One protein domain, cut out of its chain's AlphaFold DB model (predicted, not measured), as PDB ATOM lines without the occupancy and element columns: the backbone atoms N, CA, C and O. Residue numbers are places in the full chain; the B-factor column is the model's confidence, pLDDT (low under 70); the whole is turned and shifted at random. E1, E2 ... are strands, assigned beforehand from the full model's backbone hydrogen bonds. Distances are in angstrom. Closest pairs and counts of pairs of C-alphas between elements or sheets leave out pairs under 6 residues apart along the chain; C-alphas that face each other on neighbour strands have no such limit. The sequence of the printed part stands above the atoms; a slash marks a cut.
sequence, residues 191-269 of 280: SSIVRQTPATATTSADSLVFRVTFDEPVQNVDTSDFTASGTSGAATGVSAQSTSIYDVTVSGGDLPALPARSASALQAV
ATOM      1  N   SER A 191     109.227 143.280 134.302       80.06
ATOM      2  CA  SER A 191     108.513 144.552 134.266       80.06
ATOM      3  C   SER A 191     107.652 144.685 133.008       80.06
ATOM      4  O   SER A 191     106.561 145.257 133.069       80.06
ATOM      5  N   SER A 192     108.080 144.122 131.867       81.50
ATOM      6  CA  SER A 192     107.268 144.115 130.642       81.50
ATOM      7  C   SER A 192     107.602 142.982 129.663       81.50
ATOM      8  O   SER A 192     108.717 142.466 129.634       81.50
ATOM      9  N   ILE A 193     106.620 142.622 128.826       85.56
ATOM     10  CA  ILE A 193     106.789 141.741 127.661       85.56
ATOM     11  C   ILE A 193     106.063 142.376 126.473       85.56
ATOM     12  O   ILE A 193     104.844 142.558 126.512       85.56
ATOM     13  N   VAL A 194     106.788 142.703 125.401       84.94
ATOM     14  CA  VAL A 194     106.250 143.395 124.216       84.94
ATOM     15  C   VAL A 194     106.692 142.702 122.933       84.94
ATOM     16  O   VAL A 194     107.878 142.529 122.679       84.94
ATOM     17  N   ARG A 195     105.742 142.355 122.064       88.31
ATOM     18  CA  ARG A 195     106.032 141.785 120.739       88.31
ATOM     19  C   ARG A 195     106.764 142.803 119.853       88.31
ATOM     20  O   ARG A 195     106.249 143.893 119.628       88.31
ATOM     21  N   GLN A 196     107.928 142.427 119.330       89.44
ATOM     22  CA  GLN A 196     108.739 143.236 118.413       89.44
ATOM     23  C   GLN A 196     108.455 142.890 116.953       89.44
ATOM     24  O   GLN A 196     108.213 143.775 116.137       89.44
ATOM     25  N   THR A 197     108.500 141.604 116.595       87.19
ATOM     26  CA  THR A 197     108.411 141.175 115.192       87.19
ATOM     27  C   THR A 197     107.613 139.880 115.039       87.19
ATOM     28  O   THR A 197     107.914 138.907 115.722       87.19
ATOM     29  N   PRO A 198     106.640 139.830 114.114       86.88
ATOM     30  CA  PRO A 198     105.983 140.980 113.492       86.88
ATOM     31  C   PRO A 198     105.276 141.840 114.551       86.88
ATOM     32  O   PRO A 198     104.679 141.305 115.481       86.88
ATOM     33  N   ALA A 199     105.334 143.167 114.415       80.81
ATOM     34  CA  ALA A 199     104.692 144.083 115.365       80.81
ATOM     35  C   ALA A 199     103.154 144.054 115.276       80.81
ATOM     36  O   ALA A 199     102.457 144.517 116.179       80.81
ATOM     37  N   THR A 200     102.604 143.510 114.187       76.19
ATOM     38  CA  THR A 200     101.161 143.351 114.027       76.19
ATOM     39  C   THR A 200     100.636 142.309 115.008       76.19
ATOM     40  O   THR A 200     101.142 141.191 115.091       76.19
ATOM     41  N   ALA A 201      99.573 142.666 115.735       69.00
ATOM     42  CA  ALA A 201      98.924 141.763 116.689       69.00
ATOM     43  C   ALA A 201      98.431 140.465 116.028       69.00
ATOM     44  O   ALA A 201      98.335 139.425 116.676       69.00
ATOM     45  N   THR A 202      98.132 140.538 114.732       73.06
ATOM     46  CA  THR A 202      97.710 139.418 113.908       73.06
ATOM     47  C   THR A 202      98.838 139.031 112.954       73.06
ATOM     48  O   THR A 202      99.454 139.889 112.314       73.06
ATOM     49  N   THR A 203      99.151 137.741 112.872       76.19
ATOM     50  CA  THR A 203     100.184 137.226 111.969       76.19
ATOM     51  C   THR A 203     100.026 135.721 111.777       76.19
ATOM     52  O   THR A 203      99.501 135.044 112.655       76.19
ATOM     53  N   SER A 204     100.479 135.218 110.631       79.25
ATOM     54  CA  SER A 204     100.662 133.790 110.339       79.25
ATOM     55  C   SER A 204     102.148 133.409 110.287       79.25
ATOM     56  O   SER A 204     102.514 132.409 109.673       79.25
ATOM     57  N   ALA A 205     103.026 134.258 110.832       85.44
ATOM     58  CA  ALA A 205     104.451 133.980 110.905       85.44
ATOM     59  C   ALA A 205     104.719 132.811 111.863       85.44
ATOM     60  O   ALA A 205     104.192 132.784 112.971       85.44
ATOM     61  N   ASP A 206     105.601 131.902 111.452       88.56
ATOM     62  CA  ASP A 206     106.055 130.762 112.264       88.56
ATOM     63  C   ASP A 206     107.112 131.147 113.316       88.56
ATOM     64  O   ASP A 206     107.683 130.306 114.000       88.56
ATOM     65  N   SER A 207     107.430 132.439 113.410       89.75
ATOM     66  CA  SER A 207     108.431 132.974 114.321       89.75
ATOM     67  C   SER A 207     108.010 134.350 114.806       89.75
ATOM     68  O   SER A 207     107.643 135.221 114.012       89.75
ATOM     69  N   LEU A 208     108.091 134.541 116.116       88.44
ATOM     70  CA  LEU A 208     107.715 135.750 116.828       88.44
ATOM     71  C   LEU A 208     108.865 136.171 117.737       88.44
ATOM     72  O   LEU A 208     109.405 135.340 118.456       88.44
ATOM     73  N   VAL A 209     109.205 137.454 117.753       91.44
ATOM     74  CA  VAL A 209     110.209 138.014 118.665       91.44
ATOM     75  C   VAL A 209     109.508 138.883 119.697       91.44
ATOM     76  O   VAL A 209     108.742 139.782 119.338       91.44
ATOM     77  N   PHE A 210     109.776 138.629 120.972       88.50
ATOM     78  CA  PHE A 210     109.275 139.385 122.114       88.50
ATOM     79  C   PHE A 210     110.433 140.039 122.850       88.50
ATOM     80  O   PHE A 210     111.407 139.375 123.167       88.50
ATOM     81  N   ARG A 211     110.294 141.316 123.182       89.88
ATOM     82  CA  ARG A 211     111.175 142.003 124.114       89.88
ATOM     83  C   ARG A 211     110.670 141.799 125.528       89.88
ATOM     84  O   ARG A 211     109.535 142.170 125.820       89.88
ATOM     85  N   VAL A 212     111.511 141.236 126.378       87.19
ATOM     86  CA  VAL A 212     111.285 141.073 127.810       87.19
ATOM     87  C   VAL A 212     112.169 142.078 128.537       87.19
ATOM     88  O   VAL A 212     113.365 142.172 128.261       87.19
ATOM     89  N   THR A 213     111.570 142.846 129.441       83.19
ATOM     90  CA  THR A 213     112.272 143.801 130.304       83.19
ATOM     91  C   THR A 213     112.121 143.353 131.745       83.19
ATOM     92  O   THR A 213     111.011 143.030 132.174       83.19
ATOM     93  N   PHE A 214     113.230 143.351 132.472       81.00
ATOM     94  CA  PHE A 214     113.287 143.147 133.913       81.00
ATOM     95  C   PHE A 214     113.389 144.507 134.619       81.00
ATOM     96  O   PHE A 214     113.786 145.493 133.994       81.00
ATOM     97  N   ASP A 215     112.934 144.609 135.865       72.50
ATOM     98  CA  ASP A 215     113.082 145.826 136.684       72.50
ATOM     99  C   ASP A 215     114.492 146.010 137.262       72.50
ATOM    100  O   ASP A 215     114.837 147.116 137.661       72.50
ATOM    101  N   GLU A 216     115.320 144.973 137.194       70.00
ATOM    102  CA  GLU A 216     116.730 144.964 137.584       70.00
ATOM    103  C   GLU A 216     117.554 144.066 136.632       70.00
ATOM    104  O   GLU A 216     116.984 143.321 135.820       70.00
ATOM    105  N   PRO A 217     118.895 144.174 136.614       72.88
ATOM    106  CA  PRO A 217     119.760 143.266 135.863       72.88
ATOM    107  C   PRO A 217     119.547 141.791 136.208       72.88
ATOM    108  O   PRO A 217     119.469 141.405 137.367       72.88
ATOM    109  N   VAL A 218     119.505 140.946 135.178       70.94
ATOM    110  CA  VAL A 218     119.427 139.487 135.318       70.94
ATOM    111  C   VAL A 218     120.493 138.842 134.448       70.94
ATOM    112  O   VAL A 218     120.815 139.343 133.371       70.94
ATOM    113  N   GLN A 219     121.043 137.719 134.893       65.00
ATOM    114  CA  GLN A 219     122.099 136.999 134.178       65.00
ATOM    115  C   GLN A 219     121.658 135.580 133.814       65.00
ATOM    116  O   GLN A 219     120.696 135.055 134.370       65.00
ATOM    117  N   ASN A 220     122.403 134.948 132.900       68.31
ATOM    118  CA  ASN A 220     122.172 133.573 132.439       68.31
ATOM    119  C   ASN A 220     120.782 133.344 131.832       68.31
ATOM    120  O   ASN A 220     120.207 132.273 132.002       68.31
ATOM    121  N   VAL A 221     120.258 134.352 131.128       76.44
ATOM    122  CA  VAL A 221     118.945 134.245 130.496       76.44
ATOM    123  C   VAL A 221     119.034 133.400 129.225       76.44
ATOM    124  O   VAL A 221     119.733 133.766 128.276       76.44
ATOM    125  N   ASP A 222     118.300 132.292 129.177       82.12
ATOM    126  CA  ASP A 222     118.260 131.375 128.040       82.12
ATOM    127  C   ASP A 222     116.827 130.940 127.668       82.12
ATOM    128  O   ASP A 222     115.832 131.341 128.272       82.12
ATOM    129  N   THR A 223     116.682 130.155 126.595       83.88
ATOM    130  CA  THR A 223     115.362 129.747 126.080       83.88
ATOM    131  C   THR A 223     114.536 128.931 127.069       83.88
ATOM    132  O   THR A 223     113.312 128.933 126.980       83.88
ATOM    133  N   SER A 224     115.174 128.220 127.997       80.25
ATOM    134  CA  SER A 224     114.494 127.416 129.016       80.25
ATOM    135  C   SER A 224     113.812 128.261 130.097       80.25
ATOM    136  O   SER A 224     112.989 127.734 130.844       80.25
ATOM    137  N   ASP A 225     114.089 129.565 130.140       78.62
ATOM    138  CA  ASP A 225     113.481 130.521 131.074       78.62
ATOM    139  C   ASP A 225     112.112 131.012 130.597       78.62
ATOM    140  O   ASP A 225     111.401 131.724 131.312       78.62
ATOM    141  N   PHE A 226     111.733 130.657 129.369       81.38
ATOM    142  CA  PHE A 226     110.528 131.142 128.721       81.38
ATOM    143  C   PHE A 226     109.666 129.988 128.236       81.38
ATOM    144  O   PHE A 226     110.113 129.069 127.554       81.38
ATOM    145  N   THR A 227     108.371 130.091 128.510       82.00
ATOM    146  CA  THR A 227     107.365 129.207 127.926       82.00
ATOM    147  C   THR A 227     106.364 130.039 127.153       82.00
ATOM    148  O   THR A 227     105.852 131.044 127.650       82.00
ATOM    149  N   ALA A 228     106.040 129.616 125.940       81.81
ATOM    150  CA  ALA A 228     104.947 130.236 125.218       81.81
ATOM    151  C   ALA A 228     103.616 129.733 125.792       81.81
ATOM    152  O   ALA A 228     103.420 128.532 125.976       81.81
ATOM    153  N   SER A 229     102.696 130.650 126.082       80.50
ATOM    154  CA  SER A 229     101.327 130.292 126.455       80.50
ATOM    155  C   SER A 229     100.413 130.443 125.241       80.50
ATOM    156  O   SER A 229     100.673 131.272 124.374       80.50
ATOM    157  N   GLY A 230      99.355 129.628 125.159       77.38
ATOM    158  CA  GLY A 230      98.335 129.701 124.103       77.38
ATOM    159  C   GLY A 230      98.829 129.439 122.672       77.38
ATOM    160  O   GLY A 230      98.187 129.879 121.718       77.38
ATOM    161  N   THR A 231      99.952 128.735 122.549       81.12
ATOM    162  CA  THR A 231     100.502 128.109 121.341       81.12
ATOM    163  C   THR A 231     101.254 126.846 121.775       81.12
ATOM    164  O   THR A 231     101.610 126.708 122.945       81.12
ATOM    165  N   SER A 232     101.489 125.923 120.848       84.31
ATOM    166  CA  SER A 232     102.426 124.803 121.012       84.31
ATOM    167  C   SER A 232     103.850 125.128 120.541       84.31
ATOM    168  O   SER A 232     104.721 124.261 120.604       84.31
ATOM    169  N   GLY A 233     104.097 126.354 120.066       85.12
ATOM    170  CA  GLY A 233     105.444 126.855 119.804       85.12
ATOM    171  C   GLY A 233     106.275 126.972 121.085       85.12
ATOM    172  O   GLY A 233     105.740 127.006 122.194       85.12
ATOM    173  N   ALA A 234     107.594 127.049 120.937       86.38
ATOM    174  CA  ALA A 234     108.533 127.127 122.056       86.38
ATOM    175  C   ALA A 234     109.497 128.301 121.883       86.38
ATOM    176  O   ALA A 234     109.680 128.796 120.770       86.38
ATOM    177  N   ALA A 235     110.122 128.744 122.976       90.69
ATOM    178  CA  ALA A 235     111.252 129.656 122.882       90.69
ATOM    179  C   ALA A 235     112.433 128.932 122.215       90.69
ATOM    180  O   ALA A 235     112.827 127.846 122.633       90.69
ATOM    181  N   THR A 236     112.970 129.523 121.154       93.56
ATOM    182  CA  THR A 236     114.016 128.934 120.304       93.56
ATOM    183  C   THR A 236     115.254 129.811 120.181       93.56
ATOM    184  O   THR A 236     116.276 129.354 119.675       93.56
ATOM    185  N   GLY A 237     115.205 131.046 120.687       92.38
ATOM    186  CA  GLY A 237     116.379 131.898 120.821       92.38
ATOM    187  C   GLY A 237     116.189 132.987 121.868       92.38
ATOM    188  O   GLY A 237     115.072 133.451 122.086       92.38
ATOM    189  N   VAL A 238     117.288 133.410 122.488       91.81
ATOM    190  CA  VAL A 238     117.351 134.559 123.397       91.81
ATOM    191  C   VAL A 238     118.559 135.402 123.009       91.81
ATOM    192  O   VAL A 238     119.646 134.870 122.801       91.81
ATOM    193  N   SER A 239     118.363 136.713 122.895       93.44
ATOM    194  CA  SER A 239     119.413 137.683 122.592       93.44
ATOM    195  C   SER A 239     119.370 138.825 123.597       93.44
ATOM    196  O   SER A 239     118.417 139.606 123.605       93.44
ATOM    197  N   ALA A 240     120.426 138.966 124.398       85.88
ATOM    198  CA  ALA A 240     120.595 140.114 125.283       85.88
ATOM    199  C   ALA A 240     120.718 141.414 124.469       85.88
ATOM    200  O   ALA A 240     121.439 141.469 123.473       85.88
ATOM    201  N   GLN A 241     119.992 142.446 124.892       91.06
ATOM    202  CA  GLN A 241     120.096 143.823 124.390       91.06
ATOM    203  C   GLN A 241     120.789 144.726 125.421       91.06
ATOM    204  O   GLN A 241     121.492 145.666 125.061       91.06
ATOM    205  N   SER A 242     120.592 144.420 126.704       83.88
ATOM    206  CA  SER A 242     121.325 144.946 127.855       83.88
ATOM    207  C   SER A 242     121.284 143.906 128.984       83.88
ATOM    208  O   SER A 242     120.762 142.808 128.790       83.88
ATOM    209  N   THR A 243     121.783 144.250 130.170       74.69
ATOM    210  CA  THR A 243     121.713 143.394 131.365       74.69
ATOM    211  C   THR A 243     120.282 143.156 131.875       74.69
ATOM    212  O   THR A 243     120.043 142.174 132.569       74.69
ATOM    213  N   SER A 244     119.307 143.989 131.488       80.31
ATOM    214  CA  SER A 244     117.894 143.880 131.917       80.31
ATOM    215  C   SER A 244     116.903 143.732 130.755       80.31
ATOM    216  O   SER A 244     115.690 143.723 130.974       80.31
ATOM    217  N   ILE A 245     117.372 143.666 129.503       87.12
ATOM    218  CA  ILE A 245     116.508 143.630 128.311       87.12
ATOM    219  C   ILE A 245     116.944 142.503 127.383       87.12
ATOM    220  O   ILE A 245     118.087 142.470 126.928       87.12
ATOM    221  N   TYR A 246     115.998 141.634 127.033       89.94
ATOM    222  CA  TYR A 246     116.230 140.450 126.210       89.94
ATOM    223  C   TYR A 246     115.188 140.348 125.100       89.94
ATOM    224  O   TYR A 246     113.994 140.504 125.346       89.94
ATOM    225  N   ASP A 247     115.631 140.039 123.884       94.44
ATOM    226  CA  ASP A 247     114.749 139.674 122.781       94.44
ATOM    227  C   ASP A 247     114.673 138.139 122.694       94.44
ATOM    228  O   ASP A 247     115.673 137.455 122.476       94.44
ATOM    229  N   VAL A 248     113.474 137.595 122.888       92.69
ATOM    230  CA  VAL A 248     113.166 136.162 122.928       92.69
ATOM    231  C   VAL A 248     112.403 135.772 121.671       92.69
ATOM    232  O   VAL A 248     111.336 136.313 121.377       92.69
ATOM    233  N   THR A 249     112.940 134.809 120.933       94.06
ATOM    234  CA  THR A 249     112.303 134.232 119.750       94.06
ATOM    235  C   THR A 249     111.476 133.022 120.150       94.06
ATOM    236  O   THR A 249     111.979 132.119 120.811       94.06
ATOM    237  N   VAL A 250     110.218 132.999 119.723       91.06
ATOM    238  CA  VAL A 250     109.291 131.875 119.855       91.06
ATOM    239  C   VAL A 250     108.942 131.389 118.456       91.06
ATOM    240  O   VAL A 250     108.489 132.189 117.637       91.06
ATOM    241  N   SER A 251     109.132 130.102 118.173       91.19
ATOM    242  CA  SER A 251     108.839 129.537 116.852       91.19
ATOM    243  C   SER A 251     108.288 128.109 116.895       91.19
ATOM    244  O   SER A 251     108.351 127.423 117.921       91.19
ATOM    245  N   GLY A 252     107.729 127.674 115.761       88.75
ATOM    246  CA  GLY A 252     107.211 126.327 115.545       88.75
ATOM    247  C   GLY A 252     105.833 126.062 116.161       88.75
ATOM    248  O   GLY A 252     105.083 126.969 116.526       88.75
ATOM    249  N   GLY A 253     105.495 124.777 116.280       86.44
ATOM    250  CA  GLY A 253     104.201 124.333 116.798       86.44
ATOM    251  C   GLY A 253     103.040 124.720 115.880       86.44
ATOM    252  O   GLY A 253     103.071 124.486 114.674       86.44
ATOM    253  N   ASP A 254     101.994 125.294 116.466       85.38
ATOM    254  CA  ASP A 254     100.769 125.709 115.781       85.38
ATOM    255  C   ASP A 254     100.770 127.184 115.357       85.38
ATOM    256  O   ASP A 254      99.773 127.638 114.796       85.38
ATOM    257  N   LEU A 255     101.869 127.924 115.566       83.12
ATOM    258  CA  LEU A 255     101.965 129.362 115.278       83.12
ATOM    259  C   LEU A 255     101.443 129.770 113.885       83.12
ATOM    260  O   LEU A 255     100.662 130.723 113.824       83.12
ATOM    261  N   PRO A 256     101.758 129.068 112.776       81.75
ATOM    262  CA  PRO A 256     101.256 129.441 111.449       81.75
ATOM    263  C   PRO A 256      99.753 129.195 111.269       81.75
ATOM    264  O   PRO A 256      99.122 129.792 110.397       81.75
ATOM    265  N   ALA A 257      99.190 128.276 112.060       77.56
ATOM    266  CA  ALA A 257      97.804 127.828 111.985       77.56
ATOM    267  C   ALA A 257      96.891 128.542 112.993       77.56
ATOM    268  O   ALA A 257      95.664 128.420 112.899       77.56
ATOM    269  N   LEU A 258      97.459 129.294 113.944       71.31
ATOM    270  CA  LEU A 258      96.673 130.088 114.875       71.31
ATOM    271  C   LEU A 258      95.890 131.155 114.098       71.31
ATOM    272  O   LEU A 258      96.456 131.901 113.295       71.31
ATOM    273  N   PRO A 259      94.567 131.262 114.317       60.94
ATOM    274  CA  PRO A 259      93.791 132.307 113.682       60.94
ATOM    275  C   PRO A 259      94.350 133.662 114.120       60.94
ATOM    276  O   PRO A 259      94.682 133.851 115.288       60.94
ATOM    277  N   ALA A 260      94.357 134.625 113.195       55.00
ATOM    278  CA  ALA A 260      94.844 136.003 113.342       55.00
ATOM    279  C   ALA A 260      94.474 136.727 114.661       55.00
ATOM    280  O   ALA A 260      95.058 137.744 114.986       55.00
ATOM    281  N   ARG A 261      93.518 136.223 115.438       53.25
ATOM    282  CA  ARG A 261      92.986 136.776 116.688       53.25
ATOM    283  C   ARG A 261      93.606 136.198 117.975       53.25
ATOM    284  O   ARG A 261      93.167 136.587 119.052       53.25
ATOM    285  N   SER A 262      94.583 135.289 117.891       51.00
ATOM    286  CA  SER A 262      95.031 134.477 119.041       51.00
ATOM    287  C   SER A 262      96.550 134.414 119.224       51.00
ATOM    288  O   SER A 262      97.072 133.386 119.641       51.00
ATOM    289  N   ALA A 263      97.280 135.492 118.926       51.75
ATOM    290  CA  ALA A 263      98.718 135.540 119.183       51.75
ATOM    291  C   ALA A 263      98.972 135.691 120.696       51.75
ATOM    292  O   ALA A 263      99.128 136.792 121.225       51.75
ATOM    293  N   SER A 264      98.932 134.554 121.382       56.62
ATOM    294  CA  SER A 264      99.014 134.414 122.830       56.62
ATOM    295  C   SER A 264     100.368 134.875 123.386       56.62
ATOM    296  O   SER A 264     101.364 134.978 122.663       56.62
ATOM    297  N   ALA A 265     100.370 135.256 124.663       56.72
ATOM    298  CA  ALA A 265     101.503 135.909 125.306       56.72
ATOM    299  C   ALA A 265     102.620 134.910 125.645       56.72
ATOM    300  O   ALA A 265     102.372 133.792 126.098       56.72
ATOM    301  N   LEU A 266     103.864 135.339 125.451       60.38
ATOM    302  CA  LEU A 266     105.022 134.682 126.043       60.38
ATOM    303  C   LEU A 266     104.954 134.858 127.564       60.38
ATOM    304  O   LEU A 266     104.673 135.958 128.040       60.38
ATOM    305  N   GLN A 267     105.208 133.792 128.313       62.09
ATOM    306  CA  GLN A 267     105.329 133.844 129.762       62.09
ATOM    307  C   GLN A 267     106.773 133.526 130.148       62.09
ATOM    308  O   GLN A 267     107.344 132.538 129.689       62.09
ATOM    309  N   ALA A 268     107.366 134.363 130.995       57.06
ATOM    310  CA  ALA A 268     108.613 134.014 131.659       57.06
ATOM    311  C   ALA A 268     108.298 132.977 132.741       57.06
ATOM    312  O   ALA A 268     107.445 133.206 133.603       57.06
ATOM    313  N   VAL A 269     108.947 131.821 132.667       50.75
ATOM    314  CA  VAL A 269     108.832 130.752 133.654       50.75
ATOM    315  C   VAL A 269     110.213 130.529 134.213       50.75
ATOM    316  O   VAL A 269     110.904 129.602 133.825       50.75
TER     317      VAL A 269
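What this domain is: This is residues 191 to 269 of the 280 residues of an uncharacterized protein of Oceanicaulis sp (UniProt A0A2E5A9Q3). A strongly twisted wall of four antiparallel strands, E1, E2, E5 and E4 in that order across it, has a short two-stranded ribbon, E3 and E6, over one face, while its other face is bare. Loops reach out at both ends: residues 215 to 225 at one, residues 198 to 206 and 252 to 265 at the other. The 79 printed residues hold no named helix and six strands, E1 to E6 along the chain; the class is all strand, though under half of the residues, 35, are in named elements. The whole is compact, radius of gyration of the C-alphas 12.0 A, and elongated, spanning 36 by 21 by 16 A.

Where its parts are: Find C-alpha 191 at (108.513, 144.552, 134.266); from there E1, residues 191 to 197, runs 19.4 A. E2, residues 207 to 214, covers 22.6 A, E5, residues 245 to 251, 19.7 A, and E4, residues 234 to 240, 18.0 A. E3, residues 226 to 228, and E6, residues 266 to 268, each measure 6.7 A; E6 ends at C-alpha 268, (108.613, 134.014, 131.659).

How they stand to each other: Look first at E2 and E5, antiparallel inner strands at 154 degrees, with N 210 and O 248 2.8 A apart. The hairpin E1 and E2 has N 211 and O 194 at 2.7 A. In the hairpin E4 and E5, N 239 and O 247 are 2.8 A apart. Antiparallel E3 and E6 have N 227 and O 267 at 2.9 A. The closest C-alphas of E3 and E4 are Ala 228 and Ala 234, 5.7 A; those of E2 and E6 are Phe 210 and Leu 266, 7.5 A. E1 and E4 are apart.

The domain as a whole: The C-alphas farthest apart, of Glu 216 and Ala 257, are 36.2 A from each other. The printed part has no cut. The links E2 to E3 and E5 to E6 are long. Look for pLDDT under 70 at residues 201, 219 to 220 and 259 to 269.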